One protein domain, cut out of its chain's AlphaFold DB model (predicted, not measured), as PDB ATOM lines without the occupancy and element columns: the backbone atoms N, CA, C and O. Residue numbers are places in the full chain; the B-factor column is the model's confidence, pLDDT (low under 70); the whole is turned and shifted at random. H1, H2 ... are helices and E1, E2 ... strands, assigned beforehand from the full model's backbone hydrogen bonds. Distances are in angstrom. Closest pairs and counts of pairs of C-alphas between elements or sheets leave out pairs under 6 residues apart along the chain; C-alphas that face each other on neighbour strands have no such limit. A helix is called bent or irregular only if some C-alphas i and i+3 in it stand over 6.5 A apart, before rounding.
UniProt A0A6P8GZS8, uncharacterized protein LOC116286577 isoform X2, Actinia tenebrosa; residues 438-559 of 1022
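AT A GLANCE: This is residues 438 to 559 of the 1022 residues of the protein "uncharacterized protein LOC116286577 isoform X2" of Actinia tenebrosa (UniProt A0A6P8GZS8). Look first for one antiparallel sheet of eight strands that curls round like part of a barrel and folds back on itself, with E4, E3, E2, E1 and E8 facing E6 and E5 across the fold. The curl is nearly closed, with edge strands E4 and E5 near each other, while the short helix H2 packs on E6 and the smaller H1 only grazes the sheet. The printed part has 122 residues with two named helices and eight named strands, in the order H1 E1 E2 E3 E4 E5 E6 E7 H2 E8, and across the sheet the order is E4 E3 E2 E1 E8 E7 E6 E5. The class is mostly strand, though under half of the residues, 56 of the 122, are in named elements. The whole is compact, with a radius of gyration of the C-alphas of 13.0 A, and spans 33 by 31 by 23 A.

IN THESE COORDINATES: Begin at C-alpha 439, at (-16.084, -29.764, -25.969), where H1 opens; it runs over residues 439 to 442. Next find E1, residues 449 to 454, 16.5 A long from first to last C-alpha. E2, residues 472 to 480, is the longest strand: go from C-alpha 472 at (-25.716, -19.564, -44.704) to C-alpha 480 at (-6.937, -33.988, -36.126), 25.2 A away. E3 takes residues 483 to 487, 13.0 A, and E4 residues 493 to 499, 12.4 A. Read on to E5, residues 511 to 514, E6, residues 517 to 522 and 15.7 A long, and E7, residues 527 to 529. H2 holds residues 534 to 539 and measures 8.7 A. E8, residues 553 to 558, covers 14.5 A and ends with C-alpha 558 at (-24.407, -29.961, -33.983).

HOW THE PARTS SIT: The sheet is strongly twisted and contains two meanders, in which each strand is the antiparallel neighbour of the one before: E1 E2 E3 E4 and E5 E6 E7. In the hairpin of E1 and E2, look at N 451 and O 475, 2.8 A apart and within hydrogen-bond range. E2 pairs with E1 over residues 472 to 477 and with E3 over residues 477 to 480, a staggered pairing; N 487 and O 476 are at 2.8 A. E3 and E4 form a hairpin with N 484 and O 499 at 2.9 A. On the other side of E1 find E8, antiparallel at 150 degrees, with N 450 and O 558 at 2.8 A. E8 and E7 have N 528 and O 555 at 2.8 A. E7 and E6 form a hairpin with N 520 and O 529 at 2.8 A, and so do E6 and E5, with N 512 and O 519 at 2.9 A. This is a folded sheet, bent back into two leaves that face each other, with E7 as the hinge. Across the fold, the closest C-alphas of E3 and E5, those of Trp 484 and Ser 513, are 6.0 A apart, and those of E4 and E5, Phe 499 and Ser 513, 5.6 A. H2 is on the sheet at a height of 5.8 A, only just over E6, with 3 of its C-alphas falling on that strand, and runs along the strands at 1 degrees to E6 on the local plane; the closest C-alphas are those of Leu 517 and Ser 538, 4.7 A apart. H1 only grazes the sheet with residues 439 to 442; its closest C-alphas to E1 are those of Met 442 and Phe 449, 6.9 A apart. H1 and H2 are apart. In H2 every O i to N i+4 pair is within hydrogen-bond range; H1 is too short for such a pair.

THE WHOLE: The two C-alphas farthest apart, those of Lys 464 and Ser 524, are 37.7 A from each other. The printed part has no cut. The long links are E1 to E2, E4 to E5 and H2 to E8. Mean pLDDT of the printed part is 89.7, and residue 464 is the one under 70 in this model.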
ATOM      1  N   SER A 438     -20.402 -31.921 -26.734       87.88
ATOM      2  CA  SER A 438     -19.552 -31.367 -25.670       87.88
ATOM      3  C   SER A 438     -18.159 -31.033 -26.205       87.88
ATOM      4  O   SER A 438     -17.691 -31.616 -27.186       87.88
ATOM      5  N   TRP A 439     -17.435 -30.136 -25.531       91.06
ATOM      6  CA  TRP A 439     -16.084 -29.764 -25.969       91.06
ATOM      7  C   TRP A 439     -15.130 -30.968 -25.986       91.06
ATOM      8  O   TRP A 439     -14.306 -31.115 -26.892       91.06
ATOM      9  N   LYS A 440     -15.279 -31.864 -25.002       89.88
ATOM     10  CA  LYS A 440     -14.517 -33.116 -24.910       89.88
ATOM     11  C   LYS A 440     -14.775 -34.029 -26.110       89.88
ATOM     12  O   LYS A 440     -13.868 -34.717 -26.556       89.88
ATOM     13  N   GLU A 441     -15.998 -34.040 -26.629       87.38
ATOM     14  CA  GLU A 441     -16.358 -34.857 -27.787       87.38
ATOM     15  C   GLU A 441     -15.903 -34.232 -29.109       87.38
ATOM     16  O   GLU A 441     -15.424 -34.962 -29.966       87.38
ATOM     17  N   MET A 442     -15.998 -32.905 -29.267       89.88
ATOM     18  CA  MET A 442     -15.527 -32.200 -30.476       89.88
ATOM     19  C   MET A 442     -14.012 -32.311 -30.679       89.88
ATOM     20  O   MET A 442     -13.525 -32.222 -31.802       89.88
ATOM     21  N   THR A 443     -13.269 -32.464 -29.582       91.56
ATOM     22  CA  THR A 443     -11.804 -32.598 -29.579       91.56
ATOM     23  C   THR A 443     -11.344 -34.055 -29.527       91.56
ATOM     24  O   THR A 443     -10.142 -34.319 -29.514       91.56
ATOM     25  N   ALA A 444     -12.279 -35.014 -29.533       87.38
ATOM     26  CA  ALA A 444     -11.943 -36.417 -29.716       87.38
ATOM     27  C   ALA A 444     -11.391 -36.625 -31.134       87.38
ATOM     28  O   ALA A 444     -11.973 -36.168 -32.120       87.38
ATOM     29  N   GLN A 445     -10.250 -37.305 -31.229       79.06
ATOM     30  CA  GLN A 445      -9.503 -37.443 -32.474       79.06
ATOM     31  C   GLN A 445     -10.369 -38.045 -33.590       79.06
ATOM     32  O   GLN A 445     -10.956 -39.111 -33.414       79.06
ATOM     33  N   ASN A 446     -10.415 -37.363 -34.740       83.31
ATOM     34  CA  ASN A 446     -11.171 -37.759 -35.937       83.31
ATOM     35  C   ASN A 446     -12.691 -37.900 -35.739       83.31
ATOM     36  O   ASN A 446     -13.345 -38.558 -36.546       83.31
ATOM     37  N   LYS A 447     -13.276 -37.318 -34.683       88.00
ATOM     38  CA  LYS A 447     -14.729 -37.358 -34.491       88.00
ATOM     39  C   LYS A 447     -15.402 -36.199 -35.249       88.00
ATOM     40  O   LYS A 447     -15.121 -35.042 -34.925       88.00
ATOM     41  N   PRO A 448     -16.272 -36.467 -36.244       89.06
ATOM     42  CA  PRO A 448     -16.897 -35.418 -37.043       89.06
ATOM     43  C   PRO A 448     -18.102 -34.776 -36.337       89.06
ATOM     44  O   PRO A 448     -18.893 -35.448 -35.675       89.06
ATOM     45  N   PHE A 449     -18.284 -33.473 -36.536       89.94
ATOM     46  CA  PHE A 449     -19.474 -32.707 -36.150       89.94
ATOM     47  C   PHE A 449     -19.793 -31.650 -37.209       89.94
ATOM     48  O   PHE A 449     -18.966 -31.364 -38.065       89.94
ATOM     49  N   ILE A 450     -20.988 -31.066 -37.183       88.88
ATOM     50  CA  ILE A 450     -21.412 -30.056 -38.157       88.88
ATOM     51  C   ILE A 450     -21.279 -28.662 -37.548       88.88
ATOM     52  O   ILE A 450     -21.699 -28.435 -36.413       88.88
ATOM     53  N   VAL A 451     -20.732 -27.718 -38.313       91.94
ATOM     54  CA  VAL A 451     -20.778 -26.281 -38.024       91.94
ATOM     55  C   VAL A 451     -21.726 -25.601 -39.002       91.94
ATOM     56  O   VAL A 451     -21.563 -25.715 -40.215       91.94
ATOM     57  N   ILE A 452     -22.696 -24.869 -38.454       90.75
ATOM     58  CA  ILE A 452     -23.737 -24.172 -39.210       90.75
ATOM     59  C   ILE A 452     -23.596 -22.669 -38.981       90.75
ATOM     60  O   ILE A 452     -23.813 -22.189 -37.864       90.75
ATOM     61  N   PHE A 453     -23.270 -21.936 -40.040       90.94
ATOM     62  CA  PHE A 453     -23.255 -20.479 -40.091       90.94
ATOM     63  C   PHE A 453     -24.641 -19.927 -40.419       90.94
ATOM     64  O   PHE A 453     -25.291 -20.376 -41.366       90.94
ATOM     65  N   ASP A 454     -25.053 -18.919 -39.652       86.31
ATOM     66  CA  ASP A 454     -26.273 -18.142 -39.880       86.31
ATOM     67  C   ASP A 454     -25.958 -16.662 -39.629       86.31
ATOM     68  O   ASP A 454     -25.983 -16.163 -38.501       86.31
ATOM     69  N   MET A 455     -25.533 -15.987 -40.692       89.00
ATOM     70  CA  MET A 455     -25.035 -14.616 -40.690       89.00
ATOM     71  C   MET A 455     -25.869 -13.735 -41.627       89.00
ATOM     72  O   MET A 455     -26.572 -14.207 -42.518       89.00
ATOM     73  N   LEU A 456     -25.762 -12.416 -41.456       86.38
ATOM     74  CA  LEU A 456     -26.456 -11.454 -42.319       86.38
ATOM     75  C   LEU A 456     -25.823 -11.358 -43.719       86.38
ATOM     76  O   LEU A 456     -26.536 -11.280 -44.718       86.38
ATOM     77  N   ASN A 457     -24.489 -11.372 -43.775       89.06
ATOM     78  CA  ASN A 457     -23.689 -11.167 -44.981       89.06
ATOM     79  C   ASN A 457     -22.616 -12.251 -45.100       89.06
ATOM     80  O   ASN A 457     -22.178 -12.800 -44.088       89.06
ATOM     81  N   ASP A 458     -22.190 -12.525 -46.332       92.31
ATOM     82  CA  ASP A 458     -21.075 -13.428 -46.605       92.31
ATOM     83  C   ASP A 458     -19.773 -12.838 -46.042       92.31
ATOM     84  O   ASP A 458     -19.574 -11.618 -46.053       92.31
ATOM     85  N   LEU A 459     -18.864 -13.699 -45.589       93.56
ATOM     86  CA  LEU A 459     -17.496 -13.314 -45.265       93.56
ATOM     87  C   LEU A 459     -16.605 -13.633 -46.460       93.56
ATOM     88  O   LEU A 459     -16.465 -14.793 -46.846       93.56
ATOM     89  N   LYS A 460     -16.017 -12.586 -47.038       93.12
ATOM     90  CA  LYS A 460     -15.095 -12.706 -48.167       93.12
ATOM     91  C   LYS A 460     -13.674 -12.962 -47.684       93.12
ATOM     92  O   LYS A 460     -13.177 -12.196 -46.850       93.12
ATOM     93  N   GLY A 461     -13.077 -14.044 -48.174       89.88
ATOM     94  CA  GLY A 461     -11.686 -14.393 -47.904       89.88
ATOM     95  C   GLY A 461     -10.710 -13.402 -48.548       89.88
ATOM     96  O   GLY A 461     -11.110 -12.488 -49.268       89.88
ATOM     97  N   VAL A 462      -9.414 -13.567 -48.279       88.62
ATOM     98  CA  VAL A 462      -8.343 -12.846 -48.992       88.62
ATOM     99  C   VAL A 462      -8.341 -13.166 -50.494       88.62
ATOM    100  O   VAL A 462      -8.632 -14.290 -50.896       88.62
ATOM    101  N   ASP A 463      -7.986 -12.188 -51.330       76.25
ATOM    102  CA  ASP A 463      -7.964 -12.362 -52.787       76.25
ATOM    103  C   ASP A 463      -6.995 -13.482 -53.222       76.25
ATOM    104  O   ASP A 463      -5.891 -13.601 -52.692       76.25
ATOM    105  N   LYS A 464      -7.398 -14.254 -54.243       68.56
ATOM    106  CA  LYS A 464      -6.668 -15.357 -54.918       68.56
ATOM    107  C   LYS A 464      -6.553 -16.689 -54.164       68.56
ATOM    108  O   LYS A 464      -6.696 -17.709 -54.826       68.56
ATOM    109  N   ASP A 465      -6.396 -16.686 -52.837       73.62
ATOM    110  CA  ASP A 465      -6.167 -17.918 -52.048       73.62
ATOM    111  C   ASP A 465      -7.118 -18.096 -50.842       73.62
ATOM    112  O   ASP A 465      -7.056 -19.097 -50.127       73.62
ATOM    113  N   GLY A 466      -8.000 -17.127 -50.576       77.88
ATOM    114  CA  GLY A 466      -8.940 -17.165 -49.457       77.88
ATOM    115  C   GLY A 466     -10.218 -17.949 -49.756       77.88
ATOM    116  O   GLY A 466     -10.748 -17.916 -50.865       77.88
ATOM    117  N   ILE A 467     -10.753 -18.621 -48.733       86.62
ATOM    118  CA  ILE A 467     -12.027 -19.344 -48.815       86.62
ATOM    119  C   ILE A 467     -13.143 -18.451 -48.267       86.62
ATOM    120  O   ILE A 467     -13.126 -18.057 -47.101       86.62
ATOM    121  N   ASP A 468     -14.132 -18.155 -49.107       90.88
ATOM    122  CA  ASP A 468     -15.340 -17.444 -48.694       90.88
ATOM    123  C   ASP A 468     -16.193 -18.303 -47.748       90.88
ATOM    124  O   ASP A 468     -16.415 -19.492 -47.991       90.88
ATOM    125  N   ILE A 469     -16.761 -17.673 -46.717       92.19
ATOM    126  CA  ILE A 469     -17.801 -18.274 -45.873       92.19
ATOM    127  C   ILE A 469     -19.136 -17.620 -46.243       92.19
ATOM    128  O   ILE A 469     -19.384 -16.470 -45.862       92.19
ATOM    129  N   PRO A 470     -20.021 -18.319 -46.978       90.75
ATOM    130  CA  PRO A 470     -21.361 -17.826 -47.257       90.75
ATOM    131  C   PRO A 470     -22.135 -17.550 -45.971       90.75
ATOM    132  O   PRO A 470     -21.974 -18.243 -44.965       90.75
ATOM    133  N   LYS A 471     -23.052 -16.585 -46.024       89.00
ATOM    134  CA  LYS A 471     -23.879 -16.189 -44.880       89.00
ATOM    135  C   LYS A 471     -24.715 -17.330 -44.293       89.00
ATOM    136  O   LYS A 471     -25.063 -17.292 -43.122       89.00
ATOM    137  N   SER A 472     -25.040 -18.333 -45.107       87.06
ATOM    138  CA  SER A 472     -25.716 -19.564 -44.704       87.06
ATOM    139  C   SER A 472     -24.902 -20.735 -45.247       87.06
ATOM    140  O   SER A 472     -24.875 -20.966 -46.457       87.06
ATOM    141  N   MET A 473     -24.179 -21.422 -44.363       88.56
ATOM    142  CA  MET A 473     -23.264 -22.511 -44.717       88.56
ATOM    143  C   MET A 473     -23.295 -23.594 -43.642       88.56
ATOM    144  O   MET A 473     -23.202 -23.284 -42.461       88.56
ATOM    145  N   SER A 474     -23.366 -24.856 -44.056       88.94
ATOM    146  CA  SER A 474     -23.193 -26.024 -43.192       88.94
ATOM    147  C   SER A 474     -21.986 -26.825 -43.671       88.94
ATOM    148  O   SER A 474     -21.816 -27.019 -44.883       88.94
ATOM    149  N   ARG A 475     -21.109 -27.241 -42.755       88.94
ATOM    150  CA  ARG A 475     -19.938 -28.074 -43.069       88.94
ATOM    151  C   ARG A 475     -19.619 -29.058 -41.958       88.94
ATOM    152  O   ARG A 475     -19.727 -28.716 -40.782       88.94
ATOM    153  N   THR A 476     -19.155 -30.242 -42.344       90.88
ATOM    154  CA  THR A 476     -18.602 -31.216 -41.406       90.88
ATOM    155  C   THR A 476     -17.183 -30.805 -41.032       90.88
ATOM    156  O   THR A 476     -16.389 -30.408 -41.882       90.88
ATOM    157  N   VAL A 477     -16.866 -30.888 -39.749       93.44
ATOM    158  CA  VAL A 477     -15.598 -30.480 -39.158       93.44
ATOM    159  C   VAL A 477     -15.088 -31.593 -38.254       93.44
ATOM    160  O   VAL A 477     -15.873 -32.263 -37.587       93.44
ATOM    161  N   GLN A 478     -13.773 -31.790 -38.220       93.81
ATOM    162  CA  GLN A 478     -13.120 -32.714 -37.294       93.81
ATOM    163  C   GLN A 478     -11.806 -32.133 -36.769       93.81
ATOM    164  O   GLN A 478     -11.134 -31.360 -37.458       93.81
ATOM    165  N   TYR A 479     -11.423 -32.538 -35.560       93.38
ATOM    166  CA  TYR A 479     -10.137 -32.189 -34.964       93.38
ATOM    167  C   TYR A 479      -9.127 -33.326 -35.164       93.38
ATOM    168  O   TYR A 479      -9.373 -34.475 -34.773       93.38
ATOM    169  N   ARG A 480      -7.995 -33.019 -35.804       92.44
ATOM    170  CA  ARG A 480      -6.937 -33.988 -36.126       92.44
ATOM    171  C   ARG A 480      -5.585 -33.285 -36.188       92.44
ATOM    172  O   ARG A 480      -5.465 -32.266 -36.853       92.44
ATOM    173  N   GLY A 481      -4.566 -33.853 -35.535       88.44
ATOM    174  CA  GLY A 481      -3.187 -33.349 -35.612       88.44
ATOM    175  C   GLY A 481      -3.049 -31.882 -35.194       88.44
ATOM    176  O   GLY A 481      -2.401 -31.111 -35.892       88.44
ATOM    177  N   ASP A 482      -3.718 -31.491 -34.107       92.06
ATOM    178  CA  ASP A 482      -3.769 -30.117 -33.587       92.06
ATOM    179  C   ASP A 482      -4.357 -29.066 -34.555       92.06
ATOM    180  O   ASP A 482      -4.191 -27.857 -34.368       92.06
ATOM    181  N   GLN A 483      -5.094 -29.519 -35.573       93.69
ATOM    182  CA  GLN A 483      -5.764 -28.691 -36.572       93.69
ATOM    183  C   GLN A 483      -7.260 -29.014 -36.666       93.69
ATOM    184  O   GLN A 483      -7.710 -30.134 -36.410       93.69
ATOM    185  N   TRP A 484      -8.034 -28.011 -37.072       94.44
ATOM    186  CA  TRP A 484      -9.454 -28.131 -37.389       94.44
ATOM    187  C   TRP A 484      -9.616 -28.252 -38.899       94.44
ATOM    188  O   TRP A 484      -9.321 -27.304 -39.624       94.44
ATOM    189  N   HIS A 485     -10.062 -29.419 -39.360       94.25
ATOM    190  CA  HIS A 485     -10.297 -29.691 -40.776       94.25
ATOM    191  C   HIS A 485     -11.775 -29.566 -41.103       94.25
ATOM    192  O   HIS A 485     -12.607 -30.122 -40.386       94.25
ATOM    193  N   THR A 486     -12.086 -28.907 -42.213       92.81
ATOM    194  CA  THR A 486     -13.449 -28.805 -42.747       92.81
ATOM    195  C   THR A 486     -13.583 -29.686 -43.987       92.81
ATOM    196  O   THR A 486     -12.631 -29.804 -44.751       92.81
ATOM    197  N   SER A 487     -14.729 -30.338 -44.174       89.81
ATOM    198  CA  SER A 487     -14.983 -31.138 -45.372       89.81
ATOM    199  C   SER A 487     -15.360 -30.267 -46.572       89.81
ATOM    200  O   SER A 487     -15.890 -29.161 -46.421       89.81
ATOM    201  N   ASP A 488     -15.203 -30.800 -47.777       83.38
ATOM    202  CA  ASP A 488     -15.823 -30.238 -48.973       83.38
ATOM    203  C   ASP A 488     -17.333 -30.575 -49.058       83.38
ATOM    204  O   ASP A 488     -17.947 -31.078 -48.109       83.38
ATOM    205  N   ARG A 489     -17.966 -30.265 -50.203       72.25
ATOM    206  CA  ARG A 489     -19.401 -30.528 -50.462       72.25
ATOM    207  C   ARG A 489     -19.741 -32.011 -50.671       72.25
ATOM    208  O   ARG A 489     -20.921 -32.362 -50.725       72.25
ATOM    209  N   ASN A 490     -18.743 -32.870 -50.839       70.81
ATOM    210  CA  ASN A 490     -18.898 -34.320 -50.931       70.81
ATOM    211  C   ASN A 490     -18.619 -35.011 -49.591       70.81
ATOM    212  O   ASN A 490     -18.832 -36.213 -49.479       70.81
ATOM    213  N   GLY A 491     -18.220 -34.249 -48.569       77.44
ATOM    214  CA  GLY A 491     -17.884 -34.778 -47.253       77.44
ATOM    215  C   GLY A 491     -16.438 -35.261 -47.150       77.44
ATOM    216  O   GLY A 491     -16.083 -35.861 -46.138       77.44
ATOM    217  N   GLU A 492     -15.594 -34.989 -48.150       85.88
ATOM    218  CA  GLU A 492     -14.181 -35.365 -48.124       85.88
ATOM    219  C   GLU A 492     -13.356 -34.321 -47.371       85.88
ATOM    220  O   GLU A 492     -13.602 -33.120 -47.467       85.88
ATOM    221  N   PHE A 493     -12.369 -34.781 -46.600       89.19
ATOM    222  CA  PHE A 493     -11.473 -33.909 -45.843       89.19
ATOM    223  C   PHE A 493     -10.117 -33.813 -46.523       89.19
ATOM    224  O   PHE A 493      -9.402 -34.812 -46.634       89.19
ATOM    225  N   HIS A 494      -9.713 -32.591 -46.851       86.88
ATOM    226  CA  HIS A 494      -8.423 -32.328 -47.473       86.88
ATOM    227  C   HIS A 494      -7.402 -31.802 -46.460       86.88
ATOM    228  O   HIS A 494      -7.741 -31.214 -45.428       86.88
ATOM    229  N   MET A 495      -6.113 -32.027 -46.734       84.56
ATOM    230  CA  MET A 495      -5.037 -31.549 -45.851       84.56
ATOM    231  C   MET A 495      -4.953 -30.018 -45.816       84.56
ATOM    232  O   MET A 495      -4.660 -29.458 -44.765       84.56
ATOM    233  N   TYR A 496      -5.255 -29.349 -46.933       85.75
ATOM    234  CA  TYR A 496      -5.210 -27.888 -47.040       85.75
ATOM    235  C   TYR A 496      -6.339 -27.175 -46.274       85.75
ATOM    236  O   TYR A 496      -6.238 -25.979 -46.028       85.75
ATOM    237  N   ASP A 497      -7.378 -27.900 -45.845       86.56
ATOM    238  CA  ASP A 497      -8.505 -27.349 -45.079       86.56
ATOM    239  C   ASP A 497      -8.263 -27.349 -43.555       86.56
ATOM    240  O   ASP A 497      -9.196 -27.132 -42.779       86.56
ATOM    241  N   GLY A 498      -7.032 -27.639 -43.109       91.50
ATOM    242  CA  GLY A 498      -6.641 -27.704 -41.699       91.50
ATOM    243  C   GLY A 498      -6.141 -26.369 -41.141       91.50
ATOM    244  O   GLY A 498      -5.095 -25.876 -41.557       91.50
ATOM    245  N   PHE A 499      -6.830 -25.814 -40.138       93.62
ATOM    246  CA  PHE A 499      -6.468 -24.530 -39.524       93.62
ATOM    247  C   PHE A 499      -6.186 -24.641 -38.019       93.62
ATOM    248  O   PHE A 499      -6.862 -25.364 -37.287       93.62
ATOM    249  N   SER A 500      -5.196 -23.879 -37.544       93.56
ATOM    250  CA  SER A 500      -4.734 -23.867 -36.142       93.56
ATOM    251  C   SER A 500      -4.458 -22.460 -35.580       93.56
ATOM    252  O   SER A 500      -3.929 -22.302 -34.473       93.56
ATOM    253  N   ASN A 501      -4.829 -21.405 -36.312       93.69
ATOM    254  CA  ASN A 501      -4.588 -20.010 -35.927       93.69
ATOM    255  C   ASN A 501      -5.378 -19.580 -34.669       93.69
ATOM    256  O   ASN A 501      -6.314 -20.247 -34.229       93.69
ATOM    257  N   GLY A 502      -4.978 -18.460 -34.051       90.25
ATOM    258  CA  GLY A 502      -5.661 -17.895 -32.872       90.25
ATOM    259  C   GLY A 502      -5.613 -18.766 -31.610       90.25
ATOM    260  O   GLY A 502      -6.488 -18.655 -30.745       90.25
ATOM    261  N   LEU A 503      -4.593 -19.627 -31.496       92.94
ATOM    262  CA  LEU A 503      -4.428 -20.621 -30.425       92.94
ATOM    263  C   LEU A 503      -5.529 -21.698 -30.398       92.94
ATOM    264  O   LEU A 503      -5.783 -22.290 -29.345       92.94
ATOM    265  N   SER A 504      -6.185 -21.947 -31.537       92.88
ATOM    266  CA  SER A 504      -7.193 -23.012 -31.690       92.88
ATOM    267  C   SER A 504      -6.593 -24.421 -31.709       92.88
ATOM    268  O   SER A 504      -7.323 -25.382 -31.480       92.88
ATOM    269  N   PHE A 505      -5.273 -24.545 -31.896       91.44
ATOM    270  CA  PHE A 505      -4.551 -25.812 -31.752       91.44
ATOM    271  C   PHE A 505      -4.595 -26.379 -30.334       91.44
ATOM    272  O   PHE A 505      -4.466 -27.582 -30.175       91.44
ATOM    273  N   ASN A 506      -4.757 -25.532 -29.307       92.00
ATOM    274  CA  ASN A 506      -4.764 -25.957 -27.911       92.00
ATOM    275  C   ASN A 506      -6.214 -26.136 -27.413       92.00
ATOM    276  O   ASN A 506      -6.908 -25.131 -27.195       92.00
ATOM    277  N   PRO A 507      -6.662 -27.378 -27.140       90.00
ATOM    278  CA  PRO A 507      -8.016 -27.657 -26.670       90.00
ATOM    279  C   PRO A 507      -8.405 -26.926 -25.379       90.00
ATOM    280  O   PRO A 507      -9.587 -26.658 -25.168       90.00
ATOM    281  N   ALA A 508      -7.451 -26.547 -24.520       91.69
ATOM    282  CA  ALA A 508      -7.739 -25.820 -23.280       91.69
ATOM    283  C   ALA A 508      -8.390 -24.446 -23.528       91.69
ATOM    284  O   ALA A 508      -9.143 -23.949 -22.690       91.69
ATOM    285  N   ASN A 509      -8.157 -23.847 -24.701       91.88
ATOM    286  CA  ASN A 509      -8.687 -22.529 -25.045       91.88
ATOM    287  C   ASN A 509     -10.168 -22.546 -25.454       91.88
ATOM    288  O   ASN A 509     -10.786 -21.479 -25.529       91.88
ATOM    289  N   LYS A 510     -10.746 -23.728 -25.712       94.31
ATOM    290  CA  LYS A 510     -12.111 -23.889 -26.239       94.31
ATOM    291  C   LYS A 510     -12.364 -23.100 -27.532       94.31
ATOM    292  O   LYS A 510     -13.413 -22.468 -27.685       94.31
ATOM    293  N   LYS A 511     -11.380 -23.089 -28.437       95.06
ATOM    294  CA  LYS A 511     -11.418 -22.362 -29.713       95.06
ATOM    295  C   LYS A 511     -11.309 -23.306 -30.900       95.06
ATOM    296  O   LYS A 511     -10.528 -24.248 -30.867       95.06
ATOM    297  N   ILE A 512     -12.037 -22.975 -31.952       95.38
ATOM    298  CA  ILE A 512     -12.044 -23.656 -33.244       95.38
ATOM    299  C   ILE A 512     -11.662 -22.661 -34.340       95.38
ATOM    300  O   ILE A 512     -11.966 -21.474 -34.211       95.38
ATOM    301  N   SER A 513     -11.005 -23.133 -35.399       94.69
ATOM    302  CA  SER A 513     -10.753 -22.335 -36.601       94.69
ATOM    303  C   SER A 513     -11.391 -22.982 -37.823       94.69
ATOM    304  O   SER A 513     -11.068 -24.116 -38.158       94.69
ATOM    305  N   ILE A 514     -12.306 -22.266 -38.478       94.06
ATOM    306  CA  ILE A 514     -12.980 -22.716 -39.702       94.06
ATOM    307  C   ILE A 514     -12.559 -21.794 -40.838       94.06
ATOM    308  O   ILE A 514     -12.873 -20.606 -40.797       94.06
ATOM    309  N   PHE A 515     -11.820 -22.311 -41.823       92.25
ATOM    310  CA  PHE A 515     -11.264 -21.513 -42.928       92.25
ATOM    311  C   PHE A 515     -10.479 -20.267 -42.463       92.25
ATOM    312  O   PHE A 515     -10.483 -19.225 -43.112       92.25
ATOM    313  N   GLY A 516      -9.848 -20.343 -41.285       92.00
ATOM    314  CA  GLY A 516      -9.126 -19.230 -40.664       92.00
ATOM    315  C   GLY A 516      -9.968 -18.320 -39.756       92.00
ATOM    316  O   GLY A 516      -9.396 -17.490 -39.044       92.00
ATOM    317  N   LEU A 517     -11.297 -18.480 -39.706       95.38
ATOM    318  CA  LEU A 517     -12.178 -17.766 -38.776       95.38
ATOM    319  C   LEU A 517     -12.117 -18.423 -37.394       95.38
ATOM    320  O   LEU A 517     -12.586 -19.548 -37.207       95.38
ATOM    321  N   VAL A 518     -11.578 -17.704 -36.410       96.38
ATOM    322  CA  VAL A 518     -11.380 -18.214 -35.049       96.38
ATOM    323  C   VAL A 518     -12.602 -17.905 -34.194       96.38
ATOM    324  O   VAL A 518     -12.944 -16.743 -33.965       96.38
ATOM    325  N   LEU A 519     -13.246 -18.949 -33.677       96.50
ATOM    326  CA  LEU A 519     -14.449 -18.843 -32.858       96.50
ATOM    327  C   LEU A 519     -14.266 -19.579 -31.533       96.50
ATOM    328  O   LEU A 519     -13.672 -20.653 -31.467       96.50
ATOM    329  N   LYS A 520     -14.821 -19.015 -30.461       95.38
ATOM    330  CA  LYS A 520     -14.860 -19.650 -29.143       95.38
ATOM    331  C   LYS A 520     -16.158 -20.431 -28.976       95.38
ATOM    332  O   LYS A 520     -17.239 -19.877 -29.191       95.38
ATOM    333  N   TYR A 521     -16.058 -21.688 -28.552       94.69
ATOM    334  CA  TYR A 521     -17.217 -22.542 -28.321       94.69
ATOM    335  C   TYR A 521     -17.863 -22.273 -26.961       94.69
ATOM    336  O   TYR A 521     -17.215 -22.304 -25.911       94.69
ATOM    337  N   ASN A 522     -19.167 -22.011 -26.986       91.44
ATOM    338  CA  ASN A 522     -20.011 -21.891 -25.812       91.44
ATOM    339  C   ASN A 522     -20.846 -23.162 -25.646       91.44
ATOM    340  O   ASN A 522     -21.929 -23.288 -26.212       91.44
ATOM    341  N   GLU A 523     -20.348 -24.068 -24.815       88.00
ATOM    342  CA  GLU A 523     -20.911 -25.399 -24.575       88.00
ATOM    343  C   GLU A 523     -22.345 -25.378 -24.020       88.00
ATOM    344  O   GLU A 523     -23.164 -26.205 -24.407       88.00
ATOM    345  N   SER A 524     -22.713 -24.383 -23.198       83.31
ATOM    346  CA  SER A 524     -24.086 -24.298 -22.666       83.31
ATOM    347  C   SER A 524     -25.116 -23.955 -23.747       83.31
ATOM    348  O   SER A 524     -26.266 -24.393 -23.690       83.31
ATOM    349  N   LYS A 525     -24.703 -23.189 -24.763       82.50
ATOM    350  CA  LYS A 525     -25.564 -22.753 -25.870       82.50
ATOM    351  C   LYS A 525     -25.352 -23.550 -27.157       82.50
ATOM    352  O   LYS A 525     -26.192 -23.472 -28.043       82.50
ATOM    353  N   GLY A 526     -24.262 -24.307 -27.266       86.69
ATOM    354  CA  GLY A 526     -23.833 -24.952 -28.506       86.69
ATOM    355  C   GLY A 526     -23.391 -23.971 -29.594       86.69
ATOM    356  O   GLY A 526     -23.384 -24.328 -30.769       86.69
ATOM    357  N   THR A 527     -23.066 -22.725 -29.233       90.69
ATOM    358  CA  THR A 527     -22.800 -21.642 -30.193       90.69
ATOM    359  C   THR A 527     -21.323 -21.288 -30.290       90.69
ATOM    360  O   THR A 527     -20.546 -21.490 -29.359       90.69
ATOM    361  N   LEU A 528     -20.943 -20.727 -31.431       94.31
ATOM    362  CA  LEU A 528     -19.602 -20.279 -31.762       94.31
ATOM    363  C   LEU A 528     -19.583 -18.752 -31.849       94.31
ATOM    364  O   LEU A 528     -20.302 -18.142 -32.645       94.31
ATOM    365  N   VAL A 529     -18.782 -18.137 -30.980       95.12
ATOM    366  CA  VAL A 529     -18.731 -16.685 -30.773       95.12
ATOM    367  C   VAL A 529     -17.401 -16.135 -31.265       95.12
ATOM    368  O   VAL A 529     -16.347 -16.651 -30.895       95.12
ATOM    369  N   LEU A 530     -17.437 -15.046 -32.031       95.31
ATOM    370  CA  LEU A 530     -16.224 -14.333 -32.424       95.31
ATOM    371  C   LEU A 530     -15.707 -13.492 -31.250       95.31
ATOM    372  O   LEU A 530     -16.228 -12.415 -30.961       95.31
ATOM    373  N   GLY A 531     -14.698 -13.991 -30.538       91.56
ATOM    374  CA  GLY A 531     -14.102 -13.297 -29.397       91.56
ATOM    375  C   GLY A 531     -13.406 -11.989 -29.791       91.56
ATOM    376  O   GLY A 531     -12.923 -11.831 -30.910       91.56
ATOM    377  N   LYS A 532     -13.297 -11.038 -28.851       87.06
ATOM    378  CA  LYS A 532     -12.614  -9.752 -29.100       87.06
ATOM    379  C   LYS A 532     -11.141  -9.941 -29.489       87.06
ATOM    380  O   LYS A 532     -10.685  -9.253 -30.392       87.06
ATOM    381  N   ALA A 533     -10.442 -10.869 -28.831       86.44
ATOM    382  CA  ALA A 533      -9.047 -11.216 -29.124       86.44
ATOM    383  C   ALA A 533      -8.892 -12.093 -30.383       86.44
ATOM    384  O   ALA A 533      -7.827 -12.133 -30.983       86.44
ATOM    385  N   ASP A 534      -9.958 -12.782 -30.794       92.44
ATOM    386  CA  ASP A 534      -9.959 -13.691 -31.948       92.44
ATOM    387  C   ASP A 534     -10.277 -12.961 -33.262       92.44
ATOM    388  O   ASP A 534      -9.938 -13.435 -34.348       92.44
ATOM    389  N   TYR A 535     -10.889 -11.776 -33.163       93.50
ATOM    390  CA  TYR A 535     -11.190 -10.918 -34.303       93.50
ATOM    391  C   TYR A 535      -9.937 -10.545 -35.098       93.50
ATOM    392  O   TYR A 535      -9.960 -10.653 -36.320       93.50
ATOM    393  N   ASP A 536      -8.850 -10.146 -34.434       90.00
ATOM    394  CA  ASP A 536      -7.637  -9.704 -35.134       90.00
ATOM    395  C   ASP A 536      -6.982 -10.872 -35.889       90.00
ATOM    396  O   ASP A 536      -6.587 -10.724 -37.042       90.00
ATOM    397  N   HIS A 537      -6.983 -12.075 -35.301       92.00
ATOM    398  CA  HIS A 537      -6.527 -13.290 -35.984       92.00
ATOM    399  C   HIS A 537      -7.409 -13.675 -37.177       92.00
ATOM    400  O   HIS A 537      -6.891 -14.141 -38.188       92.00
ATOM    401  N   SER A 538      -8.724 -13.482 -37.061       94.31
ATOM    402  CA  SER A 538      -9.685 -13.788 -38.126       94.31
ATOM    403  C   SER A 538      -9.613 -12.773 -39.272       94.31
ATOM    404  O   SER A 538      -9.789 -13.132 -40.433       94.31
ATOM    405  N   LYS A 539      -9.302 -11.508 -38.969       92.88
ATOM    406  CA  LYS A 539      -9.185 -10.431 -39.961       92.88
ATOM    407  C   LYS A 539      -8.053 -10.663 -40.967       92.88
ATOM    408  O   LYS A 539      -8.160 -10.219 -42.104       92.88
ATOM    409  N   ASN A 540      -7.013 -11.405 -40.578       90.81
ATOM    410  CA  ASN A 540      -5.936 -11.807 -41.489       90.81
ATOM    411  C   ASN A 540      -6.431 -12.706 -42.635       90.81
ATOM    412  O   ASN A 540      -5.835 -12.697 -43.705       90.81
ATOM    413  N   TYR A 541      -7.514 -13.458 -42.414       92.81
ATOM    414  CA  TYR A 541      -8.134 -14.332 -43.416       92.81
ATOM    415  C   TYR A 541      -9.355 -13.681 -44.076       92.81
ATOM    416  O   TYR A 541      -9.647 -13.957 -45.236       92.81
ATOM    417  N   PHE A 542     -10.035 -12.778 -43.360       94.12
ATOM    418  CA  PHE A 542     -11.217 -12.048 -43.821       94.12
ATOM    419  C   PHE A 542     -10.996 -10.528 -43.674       94.12
ATOM    420  O   PHE A 542     -11.418  -9.939 -42.672       94.12
ATOM    421  N   PRO A 543     -10.354  -9.851 -44.650       90.88
ATOM    422  CA  PRO A 543      -9.965  -8.437 -44.528       90.88
ATOM    423  C   PRO A 543     -11.139  -7.483 -44.259       90.88
ATOM    424  O   PRO A 543     -11.006  -6.512 -43.508       90.88
ATOM    425  N   ASN A 544     -12.311  -7.808 -44.815       90.31
ATOM    426  CA  ASN A 544     -13.549  -7.030 -44.710       90.31
ATOM    427  C   ASN A 544     -14.419  -7.415 -43.494       90.31
ATOM    428  O   ASN A 544     -15.596  -7.052 -43.426       90.31
ATOM    429  N   LEU A 545     -13.874  -8.157 -42.521       92.38
ATOM    430  CA  LEU A 545     -14.614  -8.603 -41.340       92.38
ATOM    431  C   LEU A 545     -15.067  -7.408 -40.485       92.38
ATOM    432  O   LEU A 545     -14.255  -6.704 -39.882       92.38
ATOM    433  N   SER A 546     -16.381  -7.187 -40.397       91.88
ATOM    434  CA  SER A 546     -16.948  -6.034 -39.684       91.88
ATOM    435  C   SER A 546     -16.638  -6.066 -38.176       91.88
ATOM    436  O   SER A 546     -16.906  -7.076 -37.517       91.88
ATOM    437  N   PRO A 547     -16.161  -4.956 -37.572       91.69
ATOM    438  CA  PRO A 547     -15.986  -4.844 -36.122       91.69
ATOM    439  C   PRO A 547     -17.268  -5.095 -35.316       91.69
ATOM    440  O   PRO A 547     -17.183  -5.481 -34.151       91.69
ATOM    441  N   LEU A 548     -18.448  -4.914 -35.925       90.62
ATOM    442  CA  LEU A 548     -19.752  -5.158 -35.297       90.62
ATOM    443  C   LEU A 548     -20.001  -6.640 -34.974       90.62
ATOM    444  O   LEU A 548     -20.874  -6.954 -34.164       90.62
ATOM    445  N   LEU A 549     -19.238  -7.549 -35.590       92.06
ATOM    446  CA  LEU A 549     -19.319  -8.986 -35.333       92.06
ATOM    447  C   LEU A 549     -18.542  -9.406 -34.074       92.06
ATOM    448  O   LEU A 549     -18.694 -10.538 -33.616       92.06
ATOM    449  N   LYS A 550     -17.750  -8.510 -33.464       93.00
ATOM    450  CA  LYS A 550     -17.057  -8.784 -32.194       93.00
ATOM    451  C   LYS A 550     -18.070  -9.132 -31.099       93.00
ATOM    452  O   LYS A 550     -18.980  -8.366 -30.801       93.00
ATOM    453  N   GLY A 551     -17.894 -10.295 -30.481       90.62
ATOM    454  CA  GLY A 551     -18.773 -10.834 -29.444       90.62
ATOM    455  C   GLY A 551     -20.099 -11.404 -29.958       90.62
ATOM    456  O   GLY A 551     -20.917 -11.831 -29.143       90.62
ATOM    457  N   LYS A 552     -20.340 -11.426 -31.277       92.06
ATOM    458  CA  LYS A 552     -21.551 -12.013 -31.862       92.06
ATOM    459  C   LYS A 552     -21.398 -13.521 -32.048       92.06
ATOM    460  O   LYS A 552     -20.303 -14.033 -32.279       92.06
ATOM    461  N   GLN A 553     -22.522 -14.221 -31.932       92.31
ATOM    462  CA  GLN A 553     -22.647 -15.619 -32.333       92.31
ATOM    463  C   GLN A 553     -22.747 -15.659 -33.853       92.31
ATOM    464  O   GLN A 553     -23.617 -14.994 -34.408       92.31
ATOM    465  N   LEU A 554     -21.837 -16.381 -34.501       92.69
ATOM    466  CA  LEU A 554     -21.784 -16.473 -35.966       92.69
ATOM    467  C   LEU A 554     -22.163 -17.865 -36.474       92.69
ATOM    468  O   LEU A 554     -22.589 -18.011 -37.616       92.69
ATOM    469  N   ALA A 555     -22.012 -18.878 -35.621       92.38
ATOM    470  CA  ALA A 555     -22.329 -20.253 -35.957       92.38
ATOM    471  C   ALA A 555     -22.781 -21.053 -34.728       92.38
ATOM    472  O   ALA A 555     -22.692 -20.592 -33.584       92.38
ATOM    473  N   ARG A 556     -23.238 -22.279 -34.967       90.25
ATOM    474  CA  ARG A 556     -23.522 -23.293 -33.945       90.25
ATOM    475  C   ARG A 556     -22.950 -24.645 -34.355       90.25
ATOM    476  O   ARG A 556     -22.730 -24.871 -35.542       90.25
ATOM    477  N   ALA A 557     -22.696 -25.506 -33.372       89.31
ATOM    478  CA  ALA A 557     -22.187 -26.855 -33.594       89.31
ATOM    479  C   ALA A 557     -23.244 -27.906 -33.242       89.31
ATOM    480  O   ALA A 557     -23.884 -27.811 -32.190       89.31
ATOM    481  N   GLU A 558     -23.401 -28.904 -34.107       84.81
ATOM    482  CA  GLU A 558     -24.407 -29.961 -33.983       84.81
ATOM    483  C   GLU A 558     -23.840 -31.331 -34.379       84.81
ATOM    484  O   GLU A 558     -22.875 -31.424 -35.138       84.81
ATOM    485  N   TRP A 559     -24.429 -32.411 -33.863       81.00
ATOM    486  CA  TRP A 559     -24.091 -33.768 -34.296       81.00
ATOM    487  C   TRP A 559     -24.619 -34.062 -35.712       81.00
ATOM    488  O   TRP A 559     -25.761 -33.701 -36.008       81.00
TER     489      TRP A 559